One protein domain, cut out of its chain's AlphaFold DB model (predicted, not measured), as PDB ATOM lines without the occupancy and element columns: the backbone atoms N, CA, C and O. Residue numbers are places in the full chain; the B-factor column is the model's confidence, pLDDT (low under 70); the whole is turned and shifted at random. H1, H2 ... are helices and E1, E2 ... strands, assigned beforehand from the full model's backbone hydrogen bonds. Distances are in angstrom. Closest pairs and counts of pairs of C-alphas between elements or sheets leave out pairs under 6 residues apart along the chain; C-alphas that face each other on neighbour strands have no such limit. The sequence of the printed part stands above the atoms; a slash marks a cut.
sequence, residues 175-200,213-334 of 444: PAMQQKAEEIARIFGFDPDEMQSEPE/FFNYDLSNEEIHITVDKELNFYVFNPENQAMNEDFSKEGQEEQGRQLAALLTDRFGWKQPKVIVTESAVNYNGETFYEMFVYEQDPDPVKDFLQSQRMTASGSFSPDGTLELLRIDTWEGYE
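This is residues 175 to 200 and 213 to 334 of the 444 residues of an uncharacterized protein of Tissierellia bacterium (UniProt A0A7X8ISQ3). What shape does the model show? One long, strongly twisted sheet of eight strands makes the wall of the domain, with H1 over E2 and E3 near one end and H2 packed on E5 and E6 at the other, both on one face. H3 is on the face opposite to H2, over E6. What is it made of? The printed part has 148 residues, with three named helices and eight named strands that follow along the chain as H1 E1 E2 E3 E4 H2 E5 E6 H3 E7 E8; the sheet, antiparallel throughout, runs E1 E2 E3 E4 E8 E7 E6 E5, and the class is mixed, helices and strands. The whole is compact, with a radius of gyration of the C-alphas of 16.0 A and spans of 46 by 38 by 31 A.

Where does the first half run? H1, residues 175 to 187, begins at C-alpha 175 (235.967, 149.187, 242.985) and is 18.4 A long. E1 is 196 to 198, E2 215 to 219, E3 224 to 228 and E4 233 to 236. What follows? H2, 249 to 267, is 25.7 A long; E5, 272 to 281, is 27.3 A and E6, 287 to 295, is 26.3 A. H3 is 300 to 309, E7 is 311 to 316, and E8, 322 to 327, ends at C-alpha 327 (252.905, 158.201, 243.958).

How are the strands joined? N 196 of E1 and O 219 of E2 are 2.8 A apart, within hydrogen-bond range. E2, E3 and E4 form a meander, each strand the antiparallel neighbour of the one before, with N 218 and O 225 at 2.9 A and N 234 and O 226 at 2.8 A. How does the sheet go on? E4 pairs with E8 through N 235 and O 325, 2.8 A; E7 and E8 are a hairpin, with N 313 and O 326 at 2.9 A; E7 pairs with E6 through N 312 and O 293, 2.7 A; and the hairpin of E5 and E6 has N 275 and O 292 at 2.8 A. Where are the helices? H1 is on the sheet at a height of 8.5 A, its closest C-alphas to E3 being Met 177 and Val 227, 5.8 A; H2 is closest to E5 at Ala 260 and Pro 272, 5.5 A; H3 is closest to E6 at Tyr 294 and Ser 307, 5.8 A. In H1, H2 and H3 every O i to N i+4 pair is within hydrogen-bond range.

How large is it? The two C-alphas farthest apart, those of Asp 193 and Gly 285, are 49.4 A apart. Is anything missing or long? Residues 201 to 212 are not printed, and C-alphas 200 and 213 are 9.8 A apart across the cut; the link from E4 to H2 is long. Where is confidence low? The pLDDT is under 70 at residues 199 to 200, 213 to 214, 240 to 241, 280 and 282 to 285.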
ATOM      1  N   PRO A 175     236.519 148.390 241.889       88.75
ATOM      2  CA  PRO A 175     235.967 149.187 242.985       88.75
ATOM      3  C   PRO A 175     237.021 149.910 243.834       88.75
ATOM      4  O   PRO A 175     236.835 151.090 244.138       88.75
ATOM      5  N   ALA A 176     238.117 149.241 244.212       90.31
ATOM      6  CA  ALA A 176     239.191 149.868 244.985       90.31
ATOM      7  C   ALA A 176     239.928 150.947 244.175       90.31
ATOM      8  O   ALA A 176     240.169 152.042 244.689       90.31
ATOM      9  N   MET A 177     240.227 150.676 242.902       91.50
ATOM     10  CA  MET A 177     240.866 151.640 241.999       91.50
ATOM     11  C   MET A 177     239.984 152.874 241.776       91.50
ATOM     12  O   MET A 177     240.457 154.003 241.898       91.50
ATOM     13  N   GLN A 178     238.683 152.670 241.540       93.44
ATOM     14  CA  GLN A 178     237.703 153.749 241.438       93.44
ATOM     15  C   GLN A 178     237.667 154.577 242.723       93.44
ATOM     16  O   GLN A 178     237.795 155.800 242.675       93.44
ATOM     17  N   GLN A 179     237.522 153.928 243.884       95.31
ATOM     18  CA  GLN A 179     237.484 154.623 245.170       95.31
ATOM     19  C   GLN A 179     238.736 155.487 245.372       95.31
ATOM     20  O   GLN A 179     238.629 156.619 245.854       95.31
ATOM     21  N   LYS A 180     239.904 154.966 244.981       95.81
ATOM     22  CA  LYS A 180     241.173 155.683 245.061       95.81
ATOM     23  C   LYS A 180     241.213 156.884 244.115       95.81
ATOM     24  O   LYS A 180     241.572 157.977 244.548       95.81
ATOM     25  N   ALA A 181     240.782 156.726 242.864       96.38
ATOM     26  CA  ALA A 181     240.722 157.823 241.897       96.38
ATOM     27  C   ALA A 181     239.790 158.950 242.377       96.38
ATOM     28  O   ALA A 181     240.151 160.128 242.331       96.38
ATOM     29  N   GLU A 182     238.623 158.597 242.923       97.38
ATOM     30  CA  GLU A 182     237.684 159.559 243.503       97.38
ATOM     31  C   GLU A 182     238.240 160.259 244.757       97.38
ATOM     32  O   GLU A 182     237.963 161.436 244.992       97.38
ATOM     33  N   GLU A 183     238.991 159.549 245.605       97.75
ATOM     34  CA  GLU A 183     239.701 160.144 246.744       97.75
ATOM     35  C   GLU A 183     240.689 161.212 246.263       97.75
ATOM     36  O   GLU A 183     240.659 162.345 246.751       97.75
ATOM     37  N   ILE A 184     241.514 160.873 245.271       97.44
ATOM     38  CA  ILE A 184     242.524 161.770 244.705       97.44
ATOM     39  C   ILE A 184     241.857 162.988 244.059       97.44
ATOM     40  O   ILE A 184     242.253 164.118 244.341       97.44
ATOM     41  N   ALA A 185     240.793 162.801 243.276       97.00
ATOM     42  CA  ALA A 185     240.038 163.912 242.692       97.00
ATOM     43  C   ALA A 185     239.569 164.907 243.767       97.00
ATOM     44  O   ALA A 185     239.781 166.116 243.634       97.00
ATOM     45  N   ARG A 186     239.038 164.403 244.891       97.62
ATOM     46  CA  ARG A 186     238.615 165.242 246.024       97.62
ATOM     47  C   ARG A 186     239.791 165.955 246.700       97.62
ATOM     48  O   ARG A 186     239.631 167.110 247.094       97.62
ATOM     49  N   ILE A 187     240.961 165.318 246.813       96.69
ATOM     50  CA  ILE A 187     242.196 165.942 247.335       96.69
ATOM     51  C   ILE A 187     242.605 167.155 246.482       96.69
ATOM     52  O   ILE A 187     243.001 168.195 247.018       96.69
ATOM     53  N   PHE A 188     242.448 167.056 245.161       95.00
ATOM     54  CA  PHE A 188     242.724 168.153 244.230       95.00
ATOM     55  C   PHE A 188     241.562 169.148 244.079       95.00
ATOM     56  O   PHE A 188     241.718 170.176 243.424       95.00
ATOM     57  N   GLY A 189     240.441 168.922 244.770       95.06
ATOM     58  CA  GLY A 189     239.306 169.845 244.824       95.06
ATOM     59  C   GLY A 189     238.277 169.661 243.709       95.06
ATOM     60  O   GLY A 189     237.460 170.557 243.501       95.06
ATOM     61  N   PHE A 190     238.296 168.521 243.021       95.75
ATOM     62  CA  PHE A 190     237.328 168.161 241.990       95.75
ATOM     63  C   PHE A 190     236.219 167.265 242.556       95.75
ATOM     64  O   PHE A 190     236.444 166.489 243.489       95.75
ATOM     65  N   ASP A 191     235.014 167.386 241.996       96.62
ATOM     66  CA  ASP A 191     233.900 166.482 242.283       96.62
ATOM     67  C   ASP A 191     233.961 165.284 241.320       96.62
ATOM     68  O   ASP A 191     233.795 165.486 240.112       96.62
ATOM     69  N   PRO A 192     234.195 164.050 241.805       96.19
ATOM     70  CA  PRO A 192     234.283 162.879 240.940       96.19
ATOM     71  C   PRO A 192     233.021 162.625 240.107       96.19
ATOM     72  O   PRO A 192     233.126 162.105 239.000       96.19
ATOM     73  N   ASP A 193     231.844 163.036 240.598       95.00
ATOM     74  CA  ASP A 193     230.568 162.856 239.892       95.00
ATOM     75  C   ASP A 193     230.457 163.741 238.630       95.00
ATOM     76  O   ASP A 193     229.630 163.483 237.751       95.00
ATOM     77  N   GLU A 194     231.278 164.794 238.529       94.75
ATOM     78  CA  GLU A 194     231.359 165.687 237.362       94.75
ATOM     79  C   GLU A 194     232.474 165.286 236.379       94.75
ATOM     80  O   GLU A 194     232.623 165.902 235.319       94.75
ATOM     81  N   MET A 195     233.257 164.260 236.716       95.31
ATOM     82  CA  MET A 195     234.374 163.769 235.913       95.31
ATOM     83  C   MET A 195     233.952 162.587 235.034       95.31
ATOM     84  O   MET A 195     232.960 161.901 235.276       95.31
ATOM     85  N   GLN A 196     234.709 162.364 233.966       92.56
ATOM     86  CA  GLN A 196     234.510 161.244 233.058       92.56
ATOM     87  C   GLN A 196     235.419 160.097 233.482       92.56
ATOM     88  O   GLN A 196     236.637 160.262 233.550       92.56
ATOM     89  N   SER A 197     234.816 158.941 233.750       88.31
ATOM     90  CA  SER A 197     235.534 157.675 233.823       88.31
ATOM     91  C   SER A 197     235.612 157.073 232.423       88.31
ATOM     92  O   SER A 197     234.563 156.844 231.806       88.31
ATOM     93  N   GLU A 198     236.809 156.792 231.925       71.94
ATOM     94  CA  GLU A 198     236.962 155.995 230.707       71.94
ATOM     95  C   GLU A 198     237.131 154.522 231.105       71.94
ATOM     96  O   GLU A 198     238.059 154.193 231.840       71.94
ATOM     97  N   PRO A 199     236.244 153.608 230.672       54.09
ATOM     98  CA  PRO A 199     236.572 152.198 230.696       54.09
ATOM     99  C   PRO A 199     237.453 151.931 229.478       54.09
ATOM    100  O   PRO A 199     236.946 151.852 228.355       54.09
ATOM    101  N   GLU A 200     238.759 151.772 229.663       52.41
ATOM    102  CA  GLU A 200     239.522 151.046 228.657       52.41
ATOM    103  C   GLU A 200     239.180 149.553 228.782       52.41
ATOM    104  O   GLU A 200     239.896 148.753 229.380       52.41
ATOM    105  N   PHE A 213     248.361 147.514 230.945       53.78
ATOM    106  CA  PHE A 213     248.205 148.142 232.255       53.78
ATOM    107  C   PHE A 213     246.708 148.225 232.581       53.78
ATOM    108  O   PHE A 213     245.970 148.938 231.909       53.78
ATOM    109  N   PHE A 214     246.240 147.479 233.586       65.81
ATOM    110  CA  PHE A 214     244.896 147.697 234.117       65.81
ATOM    111  C   PHE A 214     244.899 149.000 234.900       65.81
ATOM    112  O   PHE A 214     245.382 149.050 236.032       65.81
ATOM    113  N   ASN A 215     244.358 150.027 234.264       82.00
ATOM    114  CA  ASN A 215     244.256 151.369 234.790       82.00
ATOM    115  C   ASN A 215     242.782 151.741 234.960       82.00
ATOM    116  O   ASN A 215     241.922 151.317 234.187       82.00
ATOM    117  N   TYR A 216     242.495 152.515 236.000       87.75
ATOM    118  CA  TYR A 216     241.234 153.223 236.150       87.75
ATOM    119  C   TYR A 216     241.509 154.708 235.981       87.75
ATOM    120  O   TYR A 216     242.256 155.292 236.773       87.75
ATOM    121  N   ASP A 217     240.879 155.306 234.978       91.88
ATOM    122  CA  ASP A 217     241.076 156.704 234.626       91.88
ATOM    123  C   ASP A 217     239.856 157.545 234.993       91.88
ATOM    124  O   ASP A 217     238.712 157.204 234.679       91.88
ATOM    125  N   LEU A 218     240.113 158.679 235.640       94.69
ATOM    126  CA  LEU A 218     239.116 159.678 236.001       94.69
ATOM    127  C   LEU A 218     239.616 161.058 235.574       94.69
ATOM    128  O   LEU A 218     240.661 161.518 236.035       94.69
ATOM    129  N   SER A 219     238.885 161.739 234.689       94.38
ATOM    130  CA  SER A 219     239.384 162.981 234.086       94.38
ATOM    131  C   SER A 219     238.328 164.031 233.756       94.38
ATOM    132  O   SER A 219     237.129 163.761 233.673       94.38
ATOM    133  N   ASN A 220     238.788 165.267 233.576       92.88
ATOM    134  CA  ASN A 220     238.034 166.379 233.005       92.88
ATOM    135  C   ASN A 220     238.974 167.258 232.145       92.88
ATOM    136  O   ASN A 220     240.055 166.821 231.760       92.88
ATOM    137  N   GLU A 221     238.570 168.487 231.805       90.50
ATOM    138  CA  GLU A 221     239.394 169.396 230.987       90.50
ATOM    139  C   GLU A 221     240.658 169.922 231.704       90.50
ATOM    140  O   GLU A 221     241.543 170.463 231.042       90.50
ATOM    141  N   GLU A 222     240.747 169.793 233.031       92.00
ATOM    142  CA  GLU A 222     241.809 170.370 233.866       92.00
ATOM    143  C   GLU A 222     242.777 169.319 234.426       92.00
ATOM    144  O   GLU A 222     243.977 169.575 234.483       92.00
ATOM    145  N   ILE A 223     242.273 168.145 234.823       93.56
ATOM    146  CA  ILE A 223     243.042 167.099 235.506       93.56
ATOM    147  C   ILE A 223     242.715 165.718 234.936       93.56
ATOM    148  O   ILE A 223     241.577 165.434 234.547       93.56
ATOM    149  N   HIS A 224     243.711 164.838 234.933       94.44
ATOM    150  CA  HIS A 224     243.539 163.421 234.628       94.44
ATOM    151  C   HIS A 224     244.217 162.598 235.724       94.44
ATOM    152  O   HIS A 224     245.346 162.892 236.115       94.44
ATOM    153  N   ILE A 225     243.499 161.618 236.262       96.00
ATOM    154  CA  ILE A 225     243.949 160.757 237.353       96.00
ATOM    155  C   ILE A 225     243.903 159.325 236.857       96.00
ATOM    156  O   ILE A 225     242.839 158.865 236.454       96.00
ATOM    157  N   THR A 226     245.024 158.629 236.971       94.19
ATOM    158  CA  THR A 226     245.131 157.204 236.665       94.19
ATOM    159  C   THR A 226     245.480 156.456 237.941       94.19
ATOM    160  O   THR A 226     246.383 156.869 238.671       94.19
ATOM    161  N   VAL A 227     244.787 155.355 238.209       92.69
ATOM    162  CA  VAL A 227     245.116 154.422 239.294       92.69
ATOM    163  C   VAL A 227     245.393 153.060 238.687       92.69
ATOM    164  O   VAL A 227     244.552 152.542 237.954       92.69
ATOM    165  N   ASP A 228     246.558 152.492 238.979       86.31
ATOM    166  CA  ASP A 228     246.911 151.160 238.502       86.31
ATOM    167  C   ASP A 228     246.353 150.063 239.420       86.31
ATOM    168  O   ASP A 228     245.807 150.306 240.501       86.31
ATOM    169  N   LYS A 229     246.507 148.815 238.986       80.38
ATOM    170  CA  LYS A 229     246.060 147.649 239.745       80.38
ATOM    171  C   LYS A 229     246.698 147.544 241.142       80.38
ATOM    172  O   LYS A 229     246.094 146.946 242.025       80.38
ATOM    173  N   GLU A 230     247.893 148.094 241.359       83.44
ATOM    174  CA  GLU A 230     248.612 148.115 242.645       83.44
ATOM    175  C   GLU A 230     248.180 149.269 243.561       83.44
ATOM    176  O   GLU A 230     248.682 149.387 244.681       83.44
ATOM    177  N   LEU A 231     247.214 150.080 243.119       89.75
ATOM    178  CA  LEU A 231     246.814 151.340 243.740       89.75
ATOM    179  C   LEU A 231     247.948 152.372 243.804       89.75
ATOM    180  O   LEU A 231     247.905 153.293 244.629       89.75
ATOM    181  N   ASN A 232     248.954 152.256 242.933       91.25
ATOM    182  CA  ASN A 232     249.787 153.405 242.608       91.25
ATOM    183  C   ASN A 232     248.941 154.371 241.782       91.25
ATOM    184  O   ASN A 232     248.012 153.966 241.074       91.25
ATOM    185  N   PHE A 233     249.249 155.659 241.870       94.12
ATOM    186  CA  PHE A 233     248.458 156.650 241.163       94.12
ATOM    187  C   PHE A 233     249.283 157.761 240.544       94.12
ATOM    188  O   PHE A 233     250.370 158.127 240.998       94.12
ATOM    189  N   TYR A 234     248.695 158.309 239.492       94.94
ATOM    190  CA  TYR A 234     249.262 159.306 238.615       94.94
ATOM    191  C   TYR A 234     248.270 160.456 238.529       94.94
ATOM    192  O   TYR A 234     247.083 160.244 238.287       94.94
ATOM    193  N   VAL A 235     248.749 161.672 238.738       95.94
ATOM    194  CA  VAL A 235     247.964 162.892 238.591       95.94
ATOM    195  C   VAL A 235     248.641 163.737 237.536       95.94
ATOM    196  O   VAL A 235     249.756 164.213 237.742       95.94
ATOM    197  N   PHE A 236     247.971 163.902 236.407       93.12
ATOM    198  CA  PHE A 236     248.428 164.717 235.294       93.12
ATOM    199  C   PHE A 236     247.868 166.128 235.438       93.12
ATOM    200  O   PHE A 236     246.687 166.305 235.743       93.12
ATOM    201  N   ASN A 237     248.726 167.120 235.207       89.94
ATOM    202  CA  ASN A 237     248.484 168.535 235.492       89.94
ATOM    203  C   ASN A 237     248.039 168.797 236.951       89.94
ATOM    204  O   ASN A 237     247.037 169.474 237.181       89.94
ATOM    205  N   PRO A 238     248.763 168.272 237.962       86.62
ATOM    206  CA  PRO A 238     248.402 168.447 239.372       86.62
ATOM    207  C   PRO A 238     248.485 169.912 239.824       86.62
ATOM    208  O   PRO A 238     247.783 170.308 240.753       86.62
ATOM    209  N   GLU A 239     249.348 170.710 239.189       77.69
ATOM    210  CA  GLU A 239     249.513 172.139 239.442       77.69
ATOM    211  C   GLU A 239     249.846 172.875 238.139       77.69
ATOM    212  O   GLU A 239     250.719 172.467 237.381       77.69
ATOM    213  N   ASN A 240     249.201 174.020 237.910       68.50
ATOM    214  CA  ASN A 240     249.433 174.857 236.724       68.50
ATOM    215  C   ASN A 240     250.521 175.926 236.940       68.50
ATOM    216  O   ASN A 240     250.684 176.832 236.120       68.50
ATOM    217  N   GLN A 241     251.226 175.882 238.074       66.69
ATOM    218  CA  GLN A 241     252.273 176.841 238.408       66.69
ATOM    219  C   GLN A 241     253.661 176.237 238.170       66.69
ATOM    220  O   GLN A 241     254.002 175.199 238.734       66.69
ATOM    221  N   ALA A 242     254.482 176.954 237.399       73.25
ATOM    222  CA  ALA A 242     255.902 176.665 237.241       73.25
ATOM    223  C   ALA A 242     256.619 176.628 238.600       73.25
ATOM    224  O   ALA A 242     256.537 177.575 239.392       73.25
ATOM    225  N   MET A 243     257.317 175.525 238.843       73.38
ATOM    226  CA  MET A 243     258.045 175.212 240.065       73.38
ATOM    227  C   MET A 243     259.508 175.708 239.983       73.38
ATOM    228  O   MET A 243     259.891 176.654 240.682       73.38
ATOM    229  N   ASN A 244     260.319 175.130 239.085       75.50
ATOM    230  CA  ASN A 244     261.693 175.563 238.779       75.50
ATOM    231  C   ASN A 244     262.160 175.013 237.414       75.50
ATOM    232  O   ASN A 244     261.899 173.851 237.116       75.50
ATOM    233  N   GLU A 245     262.880 175.816 236.626       74.06
ATOM    234  CA  GLU A 245     263.383 175.483 235.274       74.06
ATOM    235  C   GLU A 245     264.804 174.883 235.268       74.06
ATOM    236  O   GLU A 245     265.299 174.443 234.230       74.06
ATOM    237  N   ASP A 246     265.504 174.907 236.407       80.44
ATOM    238  CA  ASP A 246     266.859 174.364 236.511       80.44
ATOM    239  C   ASP A 246     266.834 172.842 236.719       80.44
ATOM    240  O   ASP A 246     266.325 172.350 237.725       80.44
ATOM    241  N   PHE A 247     267.427 172.103 235.780       76.44
ATOM    242  CA  PHE A 247     267.575 170.645 235.834       76.44
ATOM    243  C   PHE A 247     268.943 170.194 236.371       76.44
ATOM    244  O   PHE A 247     269.280 169.011 236.309       76.44
ATOM    245  N   SER A 248     269.754 171.119 236.895       84.38
ATOM    246  CA  SER A 248     270.939 170.781 237.685       84.38
ATOM    247  C   SER A 248     270.559 170.027 238.967       84.38
ATOM    248  O   SER A 248     269.397 170.005 239.372       84.38
ATOM    249  N   LYS A 249     271.550 169.465 239.671       85.44
ATOM    250  CA  LYS A 249     271.343 168.873 241.002       85.44
ATOM    251  C   LYS A 249     270.625 169.826 241.959       85.44
ATOM    252  O   LYS A 249     269.663 169.446 242.614       85.44
ATOM    253  N   GLU A 250     271.091 171.072 242.020       88.81
ATOM    254  CA  GLU A 250     270.536 172.111 242.894       88.81
ATOM    255  C   GLU A 250     269.097 172.453 242.489       88.81
ATOM    256  O   GLU A 250     268.235 172.679 243.344       88.81
ATOM    257  N   GLY A 251     268.831 172.440 241.183       89.00
ATOM    258  CA  GLY A 251     267.510 172.662 240.630       89.00
ATOM    259  C   GLY A 251     266.518 171.534 240.937       89.00
ATOM    260  O   GLY A 251     265.402 171.818 241.376       89.00
ATOM    261  N   GLN A 252     266.957 170.278 240.838       88.31
ATOM    262  CA  GLN A 252     266.202 169.085 241.242       88.31
ATOM    263  C   GLN A 252     265.929 169.060 242.750       88.31
ATOM    264  O   GLN A 252     264.833 168.715 243.185       88.31
ATOM    265  N   GLU A 253     266.889 169.491 243.574       90.94
ATOM    266  CA  GLU A 253     266.676 169.626 245.020       90.94
ATOM    267  C   GLU A 253     265.599 170.674 245.339       90.94
ATOM    268  O   GLU A 253     264.835 170.510 246.292       90.94
ATOM    269  N   GLU A 254     265.523 171.753 244.557       90.94
ATOM    270  CA  GLU A 254     264.471 172.761 244.689       90.94
ATOM    271  C   GLU A 254     263.110 172.242 244.210       90.94
ATOM    272  O   GLU A 254     262.132 172.376 244.946       90.94
ATOM    273  N   GLN A 255     263.046 171.579 243.050       90.69
ATOM    274  CA  GLN A 255     261.826 170.916 242.568       90.69
ATOM    275  C   GLN A 255     261.307 169.902 243.597       90.69
ATOM    276  O   GLN A 255     260.124 169.906 243.935       90.69
ATOM    277  N   GLY A 256     262.195 169.099 244.185       92.44
ATOM    278  CA  GLY A 256     261.843 168.156 245.240       92.44
ATOM    279  C   GLY A 256     261.312 168.832 246.507       92.44
ATOM    280  O   GLY A 256     260.347 168.347 247.097       92.44
ATOM    281  N   ARG A 257     261.864 169.985 246.919       93.38
ATOM    282  CA  ARG A 257     261.321 170.768 248.051       93.38
ATOM    283  C   ARG A 257     259.913 171.288 247.768       93.38
ATOM    284  O   ARG A 257     259.078 171.320 248.672       93.38
ATOM    285  N   GLN A 258     259.651 171.698 246.534       92.06
ATOM    286  CA  GLN A 258     258.342 172.195 246.124       92.06
ATOM    287  C   GLN A 258     257.322 171.055 246.011       92.06
ATOM    288  O   GLN A 258     256.203 171.190 246.508       92.06
ATOM    289  N   LEU A 259     257.734 169.893 245.493       93.62
ATOM    290  CA  LEU A 259     256.935 168.669 245.526       93.62
ATOM    291  C   LEU A 259     256.631 168.231 246.971       93.62
ATOM    292  O   LEU A 259     255.482 167.965 247.306       93.62
ATOM    293  N   ALA A 260     257.617 168.245 247.869       95.12
ATOM    294  CA  ALA A 260     257.417 167.963 249.292       95.12
ATOM    295  C   ALA A 260     256.384 168.900 249.951       95.12
ATOM    296  O   ALA A 260     255.575 168.465 250.778       95.12
ATOM    297  N   ALA A 261     256.378 170.182 249.573       93.69
ATOM    298  CA  ALA A 261     255.381 171.141 250.040       93.69
ATOM    299  C   ALA A 261     253.974 170.816 249.508       93.69
ATOM    300  O   ALA A 261     253.022 170.843 250.289       93.69
ATOM    301  N   LEU A 262     253.849 170.441 248.229       93.38
ATOM    302  CA  LEU A 262     252.589 169.974 247.642       93.38
ATOM    303  C   LEU A 262     252.057 168.735 248.377       93.38
ATOM    304  O   LEU A 262     250.888 168.692 248.752       93.38
ATOM    305  N   LEU A 263     252.921 167.755 248.650       95.00
ATOM    306  CA  LEU A 263     252.556 166.530 249.371       95.00
ATOM    307  C   LEU A 263     252.101 166.823 250.808       95.00
ATOM    308  O   LEU A 263     251.145 166.227 251.305       95.00
ATOM    309  N   THR A 264     252.739 167.792 251.464       95.62
ATOM    310  CA  THR A 264     252.329 168.269 252.793       95.62
ATOM    311  C   THR A 264     250.946 168.919 252.758       95.62
ATOM    312  O   THR A 264     250.119 168.639 253.627       95.62
ATOM    313  N   ASP A 265     250.690 169.786 251.777       94.75
ATOM    314  CA  ASP A 265     249.435 170.536 251.655       94.75
ATOM    315  C   ASP A 265     248.254 169.637 251.265       94.75
ATOM    316  O   ASP A 265     247.215 169.649 251.927       94.75
ATOM    317  N   ARG A 266     248.436 168.809 250.230       94.12
ATOM    318  CA  ARG A 266     247.370 167.996 249.629       94.12
ATOM    319  C   ARG A 266     247.147 166.676 250.358       94.12
ATOM    320  O   ARG A 266     246.011 166.318 250.650       94.12
ATOM    321  N   PHE A 267     248.228 165.969 250.689       93.50
ATOM    322  CA  PHE A 267     248.171 164.622 251.273       93.50
ATOM    323  C   PHE A 267     248.461 164.607 252.777       93.50
ATOM    324  O   PHE A 267     248.348 163.571 253.432       93.50
ATOM    325  N   GLY A 268     248.826 165.748 253.366       94.75
ATOM    326  CA  GLY A 268     249.046 165.854 254.804       94.75
ATOM    327  C   GLY A 268     250.324 165.179 255.303       94.75
ATOM    328  O   GLY A 268     250.408 164.929 256.512       94.75
ATOM    329  N   TRP A 269     251.291 164.913 254.419       94.75
ATOM    330  CA  TRP A 269     252.632 164.412 254.751       94.75
ATOM    331  C   TRP A 269     253.292 165.304 255.818       94.75
ATOM    332  O   TRP A 269     253.084 166.521 255.837       94.75
ATOM    333  N   LYS A 270     253.984 164.712 256.798       94.31
ATOM    334  CA  LYS A 270     254.484 165.424 257.991       94.31
ATOM    335  C   LYS A 270     255.972 165.697 257.911       94.31
ATOM    336  O   LYS A 270     256.412 166.748 258.379       94.31
ATOM    337  N   GLN A 271     256.731 164.752 257.378       94.19
ATOM    338  CA  GLN A 271     258.180 164.810 257.251       94.19
ATOM    339  C   GLN A 271     258.598 164.273 255.877       94.19
ATOM    340  O   GLN A 271     259.290 163.260 255.807       94.19
ATOM    341  N   PRO A 272     258.207 164.938 254.773       95.44
ATOM    342  CA  PRO A 272     258.702 164.570 253.455       95.44
ATOM    343  C   PRO A 272     260.219 164.774 253.386       95.44
ATOM    344  O   PRO A 272     260.734 165.854 253.701       95.44
ATOM    345  N   LYS A 273     260.940 163.756 252.924       94.38
ATOM    346  CA  LYS A 273     262.372 163.819 252.641       94.38
ATOM    347  C   LYS A 273     262.608 163.746 251.147       94.38
ATOM    348  O   LYS A 273     262.214 162.794 250.485       94.38
ATOM    349  N   VAL A 274     263.305 164.759 250.651       93.44
ATOM    350  CA  VAL A 274     263.769 164.835 249.269       93.44
ATOM    351  C   VAL A 274     265.066 164.048 249.144       93.44
ATOM    352  O   VAL A 274     266.004 164.263 249.917       93.44
ATOM    353  N   ILE A 275     265.121 163.161 248.160       89.12
ATOM    354  CA  ILE A 275     266.336 162.492 247.717       89.12
ATOM    355  C   ILE A 275     266.588 162.944 246.279       89.12
ATOM    356  O   ILE A 275     265.708 162.816 245.436       89.12
ATOM    357  N   VAL A 276     267.788 163.464 246.016       87.00
ATOM    358  CA  VAL A 276     268.283 163.710 244.660       87.00
ATOM    359  C   VAL A 276     269.548 162.901 244.466       87.00
ATOM    360  O   VAL A 276     270.507 163.041 245.232       87.00
ATOM    361  N   THR A 277     269.540 162.051 243.453       77.88
ATOM    362  CA  THR A 277     270.606 161.095 243.181       77.88
ATOM    363  C   THR A 277     271.193 161.374 241.817       77.88
ATOM    364  O   THR A 277     270.485 161.761 240.891       77.88
ATOM    365  N   GLU A 278     272.501 161.189 241.690       76.19
ATOM    366  CA  GLU A 278     273.111 161.093 240.369       76.19
ATOM    367  C   GLU A 278     272.675 159.750 239.784       76.19
ATOM    368  O   GLU A 278     272.909 158.695 240.367       76.19
ATOM    369  N   SER A 279     271.932 159.810 238.688       70.62
ATOM    370  CA  SER A 279     271.552 158.648 237.899       70.62
ATOM    371  C   SER A 279     272.620 158.392 236.832       70.62
ATOM    372  O   SER A 279     273.684 159.027 236.806       70.62
ATOM    373  N   ALA A 280     272.352 157.429 235.957       68.88
ATOM    374  CA  ALA A 280     273.279 157.004 234.933       68.88
ATOM    375  C   ALA A 280     273.737 158.181 234.055       68.88
ATOM    376  O   ALA A 280     272.969 159.077 233.707       68.88
ATOM    377  N   VAL A 281     275.007 158.169 233.672       71.75
ATOM    378  CA  VAL A 281     275.578 159.086 232.690       71.75
ATOM    379  C   VAL A 281     275.188 158.588 231.299       71.75
ATOM    380  O   VAL A 281     275.400 157.413 230.987       71.75
ATOM    381  N   ASN A 282     274.627 159.453 230.448       66.88
ATOM    382  CA  ASN A 282     274.365 159.054 229.060       66.88
ATOM    383  C   ASN A 282     275.661 158.938 228.243       66.88
ATOM    384  O   ASN A 282     276.750 159.330 228.662       66.88
ATOM    385  N   TYR A 283     275.519 158.467 227.008       61.12
ATOM    386  CA  TYR A 283     276.618 158.332 226.053       61.12
ATOM    387  C   TYR A 283     277.338 159.657 225.722       61.12
ATOM    388  O   TYR A 283     278.486 159.638 225.280       61.12
ATOM    389  N   ASN A 284     276.714 160.809 226.000       62.56
ATOM    390  CA  ASN A 284     277.313 162.135 225.823       62.56
ATOM    391  C   ASN A 284     278.134 162.604 227.040       62.56
ATOM    392  O   ASN A 284     278.768 163.659 226.972       62.56
ATOM    393  N   GLY A 285     278.152 161.848 228.144       65.75
ATOM    394  CA  GLY A 285     278.821 162.243 229.387       65.75
ATOM    395  C   GLY A 285     277.974 163.147 230.293       65.75
ATOM    396  O   GLY A 285     278.488 163.676 231.284       65.75
ATOM    397  N   GLU A 286     276.691 163.339 229.974       72.88
ATOM    398  CA  GLU A 286     275.761 164.167 230.746       72.88
ATOM    399  C   GLU A 286     275.192 163.364 231.921       72.88
ATOM    400  O   GLU A 286     274.744 162.228 231.756       72.88
ATOM    401  N   THR A 287     275.229 163.954 233.117       75.12
ATOM    402  CA  THR A 287     274.652 163.358 234.331       75.12
ATOM    403  C   THR A 287     273.145 163.541 234.329       75.12
ATOM    404  O   THR A 287     272.673 164.676 234.238       75.12
ATOM    405  N   PHE A 288     272.406 162.452 234.504       75.56
ATOM    406  CA  PHE A 288     270.993 162.520 234.850       75.56
ATOM    407  C   PHE A 288     270.863 162.603 236.360       75.56
ATOM    408  O   PHE A 288     271.679 162.051 237.093       75.56
ATOM    409  N   TYR A 289     269.838 163.300 236.825       80.75
ATOM    410  CA  TYR A 289     269.481 163.317 238.231       80.75
ATOM    411  C   TYR A 289     268.092 162.730 238.369       80.75
ATOM    412  O   TYR A 289     267.196 163.076 237.599       80.75
ATOM    413  N   GLU A 290     267.924 161.866 239.353       80.44
ATOM    414  CA  GLU A 290     266.613 161.385 239.757       80.44
ATOM    415  C   GLU A 290     266.233 162.047 241.075       80.44
ATOM    416  O   GLU A 290     267.067 162.212 241.968       80.44
ATOM    417  N   MET A 291     264.973 162.459 241.177       88.19
ATOM    418  CA  MET A 291     264.420 163.087 242.365       88.19
ATOM    419  C   MET A 291     263.189 162.317 242.818       88.19
ATOM    420  O   MET A 291     262.237 162.130 242.058       88.19
ATOM    421  N   PHE A 292     263.211 161.920 244.085       90.38
ATOM    422  CA  PHE A 292     262.088 161.281 244.752       90.38
ATOM    423  C   PHE A 292     261.839 161.954 246.098       90.38
ATOM    424  O   PHE A 292     262.762 162.440 246.761       90.38
ATOM    425  N   VAL A 293     260.585 161.949 246.531       94.25
ATOM    426  CA  VAL A 293     260.182 162.396 247.862       94.25
ATOM    427  C   VAL A 293     259.470 161.251 248.554       94.25
ATOM    428  O   VAL A 293     258.538 160.689 247.996       94.25
ATOM    429  N   TYR A 294     259.868 160.911 249.770       94.31
ATOM    430  CA  TYR A 294     259.146 159.926 250.578       94.31
ATOM    431  C   TYR A 294     258.836 160.515 251.953       94.31
ATOM    432  O   TYR A 294     259.567 161.376 252.445       94.31
ATOM    433  N   GLU A 295     257.726 160.108 252.558       93.56
ATOM    434  CA  GLU A 295     257.406 160.476 253.939       93.56
ATOM    435  C   GLU A 295     258.323 159.690 254.872       93.56
ATOM    436  O   GLU A 295     258.475 158.491 254.682       93.56
ATOM    437  N   GLN A 296     258.948 160.350 255.846       93.62
ATOM    438  CA  GLN A 296     259.816 159.679 256.812       93.62
ATOM    439  C   GLN A 296     259.046 159.075 257.989       93.62
ATOM    440  O   GLN A 296     258.065 159.649 258.470       93.62
ATOM    441  N   ASP A 297     259.599 158.002 258.561       93.75
ATOM    442  CA  ASP A 297     259.129 157.410 259.816       93.75
ATOM    443  C   ASP A 297     260.246 157.402 260.876       93.75
ATOM    444  O   ASP A 297     261.410 157.128 260.576       93.75
ATOM    445  N   PRO A 298     259.943 157.686 262.155       93.38
ATOM    446  CA  PRO A 298     260.913 157.491 263.233       93.38
ATOM    447  C   PRO A 298     261.298 156.019 263.467       93.38
ATOM    448  O   PRO A 298     262.330 155.768 264.094       93.38
ATOM    449  N   ASP A 299     260.478 155.055 263.036       95.31
ATOM    450  CA  ASP A 299     260.816 153.633 263.049       95.31
ATOM    451  C   ASP A 299     261.701 153.278 261.834       95.31
ATOM    452  O   ASP A 299     261.261 153.448 260.697       95.31
ATOM    453  N   PRO A 300     262.931 152.759 262.031       95.06
ATOM    454  CA  PRO A 300     263.860 152.505 260.927       95.06
ATOM    455  C   PRO A 300     263.362 151.502 259.884       95.06
ATOM    456  O   PRO A 300     263.745 151.595 258.720       95.06
ATOM    457  N   VAL A 301     262.537 150.530 260.285       94.50
ATOM    458  CA  VAL A 301     261.984 149.531 259.362       94.50
ATOM    459  C   VAL A 301     260.896 150.176 258.518       94.50
ATOM    460  O   VAL A 301     260.878 149.997 257.303       94.50
ATOM    461  N   LYS A 302     260.022 150.974 259.137       93.44
ATOM    462  CA  LYS A 302     259.003 151.727 258.399       93.44
ATOM    463  C   LYS A 302     259.605 152.785 257.482       93.44
ATOM    464  O   LYS A 302     259.160 152.857 256.345       93.44
ATOM    465  N   ASP A 303     260.619 153.539 257.916       94.25
ATOM    466  CA  ASP A 303     261.295 154.535 257.061       94.25
ATOM    467  C   ASP A 303     261.899 153.857 255.829       94.25
ATOM    468  O   ASP A 303     261.727 154.329 254.704       94.25
ATOM    469  N   PHE A 304     262.532 152.693 256.033       93.50
ATOM    470  CA  PHE A 304     263.020 151.875 254.933       93.50
ATOM    471  C   PHE A 304     261.874 151.472 254.001       93.50
ATOM    472  O   PHE A 304     261.945 151.782 252.820       93.50
ATOM    473  N   LEU A 305     260.789 150.868 254.493       92.31
ATOM    474  CA  LEU A 305     259.656 150.458 253.649       92.31
ATOM    475  C   LEU A 305     259.005 151.623 252.890       92.31
ATOM    476  O   LEU A 305     258.604 151.463 251.736       92.31
ATOM    477  N   GLN A 306     258.914 152.796 253.512       91.44
ATOM    478  CA  GLN A 306     258.385 154.005 252.880       91.44
ATOM    479  C   GLN A 306     259.302 154.480 251.748       91.44
ATOM    480  O   GLN A 306     258.810 154.833 250.681       91.44
ATOM    481  N   SER A 307     260.624 154.373 251.915       90.12
ATOM    482  CA  SER A 307     261.584 154.663 250.839       90.12
ATOM    483  C   SER A 307     261.498 153.710 249.640       90.12
ATOM    484  O   SER A 307     262.005 154.043 248.576       90.12
ATOM    485  N   GLN A 308     260.894 152.527 249.808       87.50
ATOM    486  CA  GLN A 308     260.806 151.516 248.748       87.50
ATOM    487  C   GLN A 308     259.567 151.663 247.867       87.50
ATOM    488  O   GLN A 308     259.618 151.305 246.696       87.50
ATOM    489  N   ARG A 309     258.439 152.098 248.442       82.19
ATOM    490  CA  ARG A 309     257.135 152.076 247.753       82.19
ATOM    491  C   ARG A 309     256.112 153.072 248.306       82.19
ATOM    492  O   ARG A 309     254.919 152.894 248.121       82.19
ATOM    493  N   MET A 310     256.568 154.098 249.023       81.50
ATOM    494  CA  MET A 310     255.770 155.275 249.400       81.50
ATOM    495  C   MET A 310     256.480 156.541 248.919       81.50
ATOM    496  O   MET A 310     256.749 157.484 249.668       81.50
ATOM    497  N   THR A 311     256.853 156.491 247.646       88.38
ATOM    498  CA  THR A 311     257.697 157.452 246.951       88.38
ATOM    499  C   THR A 311     256.860 158.246 245.967       88.38
ATOM    500  O   THR A 311     256.104 157.693 245.172       88.38
ATOM    501  N   ALA A 312     257.019 159.560 246.014       93.31
ATOM    502  CA  ALA A 312     256.480 160.496 245.055       93.31
ATOM    503  C   ALA A 312     257.583 160.952 244.094       93.31
ATOM    504  O   ALA A 312     258.690 161.286 244.523       93.31
ATOM    505  N   SER A 313     257.263 161.027 242.808       91.75
ATOM    506  CA  SER A 313     258.140 161.574 241.768       91.75
ATOM    507  C   SER A 313     257.363 162.523 240.863       91.75
ATOM    508  O   SER A 313     256.162 162.332 240.652       91.75
ATOM    509  N   GLY A 314     258.050 163.526 240.320       89.19
ATOM    510  CA  GLY A 314     257.469 164.504 239.405       89.19
ATOM    511  C   GLY A 314     258.102 164.446 238.016       89.19
ATOM    512  O   GLY A 314     259.315 164.286 237.906       89.19
ATOM    513  N   SER A 315     257.303 164.619 236.963       86.88
ATOM    514  CA  SER A 315     257.808 165.032 235.645       86.88
ATOM    515  C   SER A 315     257.514 166.507 235.428       86.88
ATOM    516  O   SER A 315     256.398 166.963 235.683       86.88
ATOM    517  N   PHE A 316     258.521 167.240 234.965       85.75
ATOM    518  CA  PHE A 316     258.462 168.686 234.810       85.75
ATOM    519  C   PHE A 316     258.652 169.074 233.349       85.75
ATOM    520  O   PHE A 316     259.550 168.566 232.674       85.75
ATOM    521  N   SER A 317     257.834 170.008 232.880       84.75
ATOM    522  CA  SER A 317     258.013 170.667 231.590       84.75
ATOM    523  C   SER A 317     259.323 171.481 231.566       84.75
ATOM    524  O   SER A 317     259.886 171.808 232.616       84.75
ATOM    525  N   PRO A 318     259.802 171.917 230.383       81.06
ATOM    526  CA  PRO A 318     260.966 172.802 230.288       81.06
ATOM    527  C   PRO A 318     260.806 174.155 230.997       81.06
ATOM    528  O   PRO A 318     261.814 174.773 231.326       81.06
ATOM    529  N   ASP A 319     259.570 174.624 231.210       82.00
ATOM    530  CA  ASP A 319     259.276 175.834 231.996       82.00
ATOM    531  C   ASP A 319     259.108 175.547 233.502       82.00
ATOM    532  O   ASP A 319     258.758 176.429 234.285       82.00
ATOM    533  N   GLY A 320     259.407 174.317 233.924       81.31
ATOM    534  CA  GLY A 320     259.415 173.904 235.318       81.31
ATOM    535  C   GLY A 320     258.039 173.593 235.892       81.31
ATOM    536  O   GLY A 320     257.936 173.414 237.099       81.31
ATOM    537  N   THR A 321     256.980 173.558 235.090       87.81
ATOM    538  CA  THR A 321     255.629 173.170 235.524       87.81
ATOM    539  C   THR A 321     255.570 171.669 235.806       87.81
ATOM    540  O   THR A 321     256.095 170.873 235.033       87.81
ATOM    541  N   LEU A 322     254.938 171.273 236.914       90.62
ATOM    542  CA  LEU A 322     254.723 169.864 237.245       90.62
ATOM    543  C   LEU A 322     253.619 169.293 236.342       90.62
ATOM    544  O   LEU A 322     252.443 169.573 236.549       90.62
ATOM    545  N   GLU A 323     253.999 168.491 235.348       90.69
ATOM    546  CA  GLU A 323     253.071 167.883 234.381       90.69
ATOM    547  C   GLU A 323     252.491 166.560 234.892       90.69
ATOM    548  O   GLU A 323     251.349 166.222 234.587       90.69
ATOM    549  N   LEU A 324     253.263 165.816 235.685       91.94
ATOM    550  CA  LEU A 324     252.861 164.526 236.235       91.94
ATOM    551  C   LEU A 324     253.378 164.373 237.659       91.94
ATOM    552  O   LEU A 324     254.581 164.464 237.893       91.94
ATOM    553  N   LEU A 325     252.477 164.069 238.586       94.56
ATOM    554  CA  LEU A 325     252.784 163.532 239.904       94.56
ATOM    555  C   LEU A 325     252.503 162.031 239.900       94.56
ATOM    556  O   LEU A 325     251.371 161.626 239.665       94.56
ATOM    557  N   ARG A 326     253.505 161.217 240.219       94.75
ATOM    558  CA  ARG A 326     253.343 159.785 240.495       94.75
ATOM    559  C   ARG A 326     253.564 159.532 241.979       94.75
ATOM    560  O   ARG A 326     254.526 160.066 242.529       94.75
ATOM    561  N   ILE A 327     252.720 158.705 242.593       94.44
ATOM    562  CA  ILE A 327     252.905 158.201 243.958       94.44
ATOM    563  C   ILE A 327     252.730 156.684 243.950       94.44
ATOM    564  O   ILE A 327     251.650 156.176 243.642       94.44
ATOM    565  N   ASP A 328     253.798 155.978 244.314       90.88
ATOM    566  CA  ASP A 328     253.747 154.541 244.573       90.88
ATOM    567  C   ASP A 328     253.224 154.297 245.996       90.88
ATOM    568  O   ASP A 328     253.492 155.099 246.900       90.88
ATOM    569  N   THR A 329     252.457 153.220 246.203       89.69
ATOM    570  CA  THR A 329     251.865 152.913 247.514       89.69
ATOM    571  C   THR A 329     251.968 151.436 247.901       89.69
ATOM    572  O   THR A 329     252.169 150.543 247.080       89.69
ATOM    573  N   TRP A 330     251.771 151.169 249.195       88.88
ATOM    574  CA  TRP A 330     251.569 149.821 249.731       88.88
ATOM    575  C   TRP A 330     250.081 149.436 249.839       88.88
ATOM    576  O   TRP A 330     249.765 148.380 250.378       88.88
ATOM    577  N   GLU A 331     249.141 150.271 249.378       89.75
ATOM    578  CA  GLU A 331     247.705 150.057 249.623       89.75
ATOM    579  C   GLU A 331     247.131 148.852 248.863       89.75
ATOM    580  O   GLU A 331     246.203 148.208 249.357       89.75
ATOM    581  N   GLY A 332     247.705 148.512 247.702       84.69
ATOM    582  CA  GLY A 332     247.356 147.310 246.938       84.69
ATOM    583  C   GLY A 332     247.962 146.009 247.472       84.69
ATOM    584  O   GLY A 332     247.788 144.945 246.873       84.69
ATOM    585  N   TYR A 333     248.677 146.077 248.594       86.81
ATOM    586  CA  TYR A 333     249.414 144.965 249.168       86.81
ATOM    587  C   TYR A 333     248.851 144.555 250.528       86.81
ATOM    588  O   TYR A 333     248.427 145.374 251.345       86.81
ATOM    589  N   GLU A 334     248.896 143.258 250.806       87.75
ATOM    590  CA  GLU A 334     248.581 142.695 252.111       87.75
ATOM    591  C   GLU A 334     249.807 142.039 252.734       87.75
ATOM    592  O   GLU A 334     250.633 141.433 252.051       87.75
TER     593      GLU A 334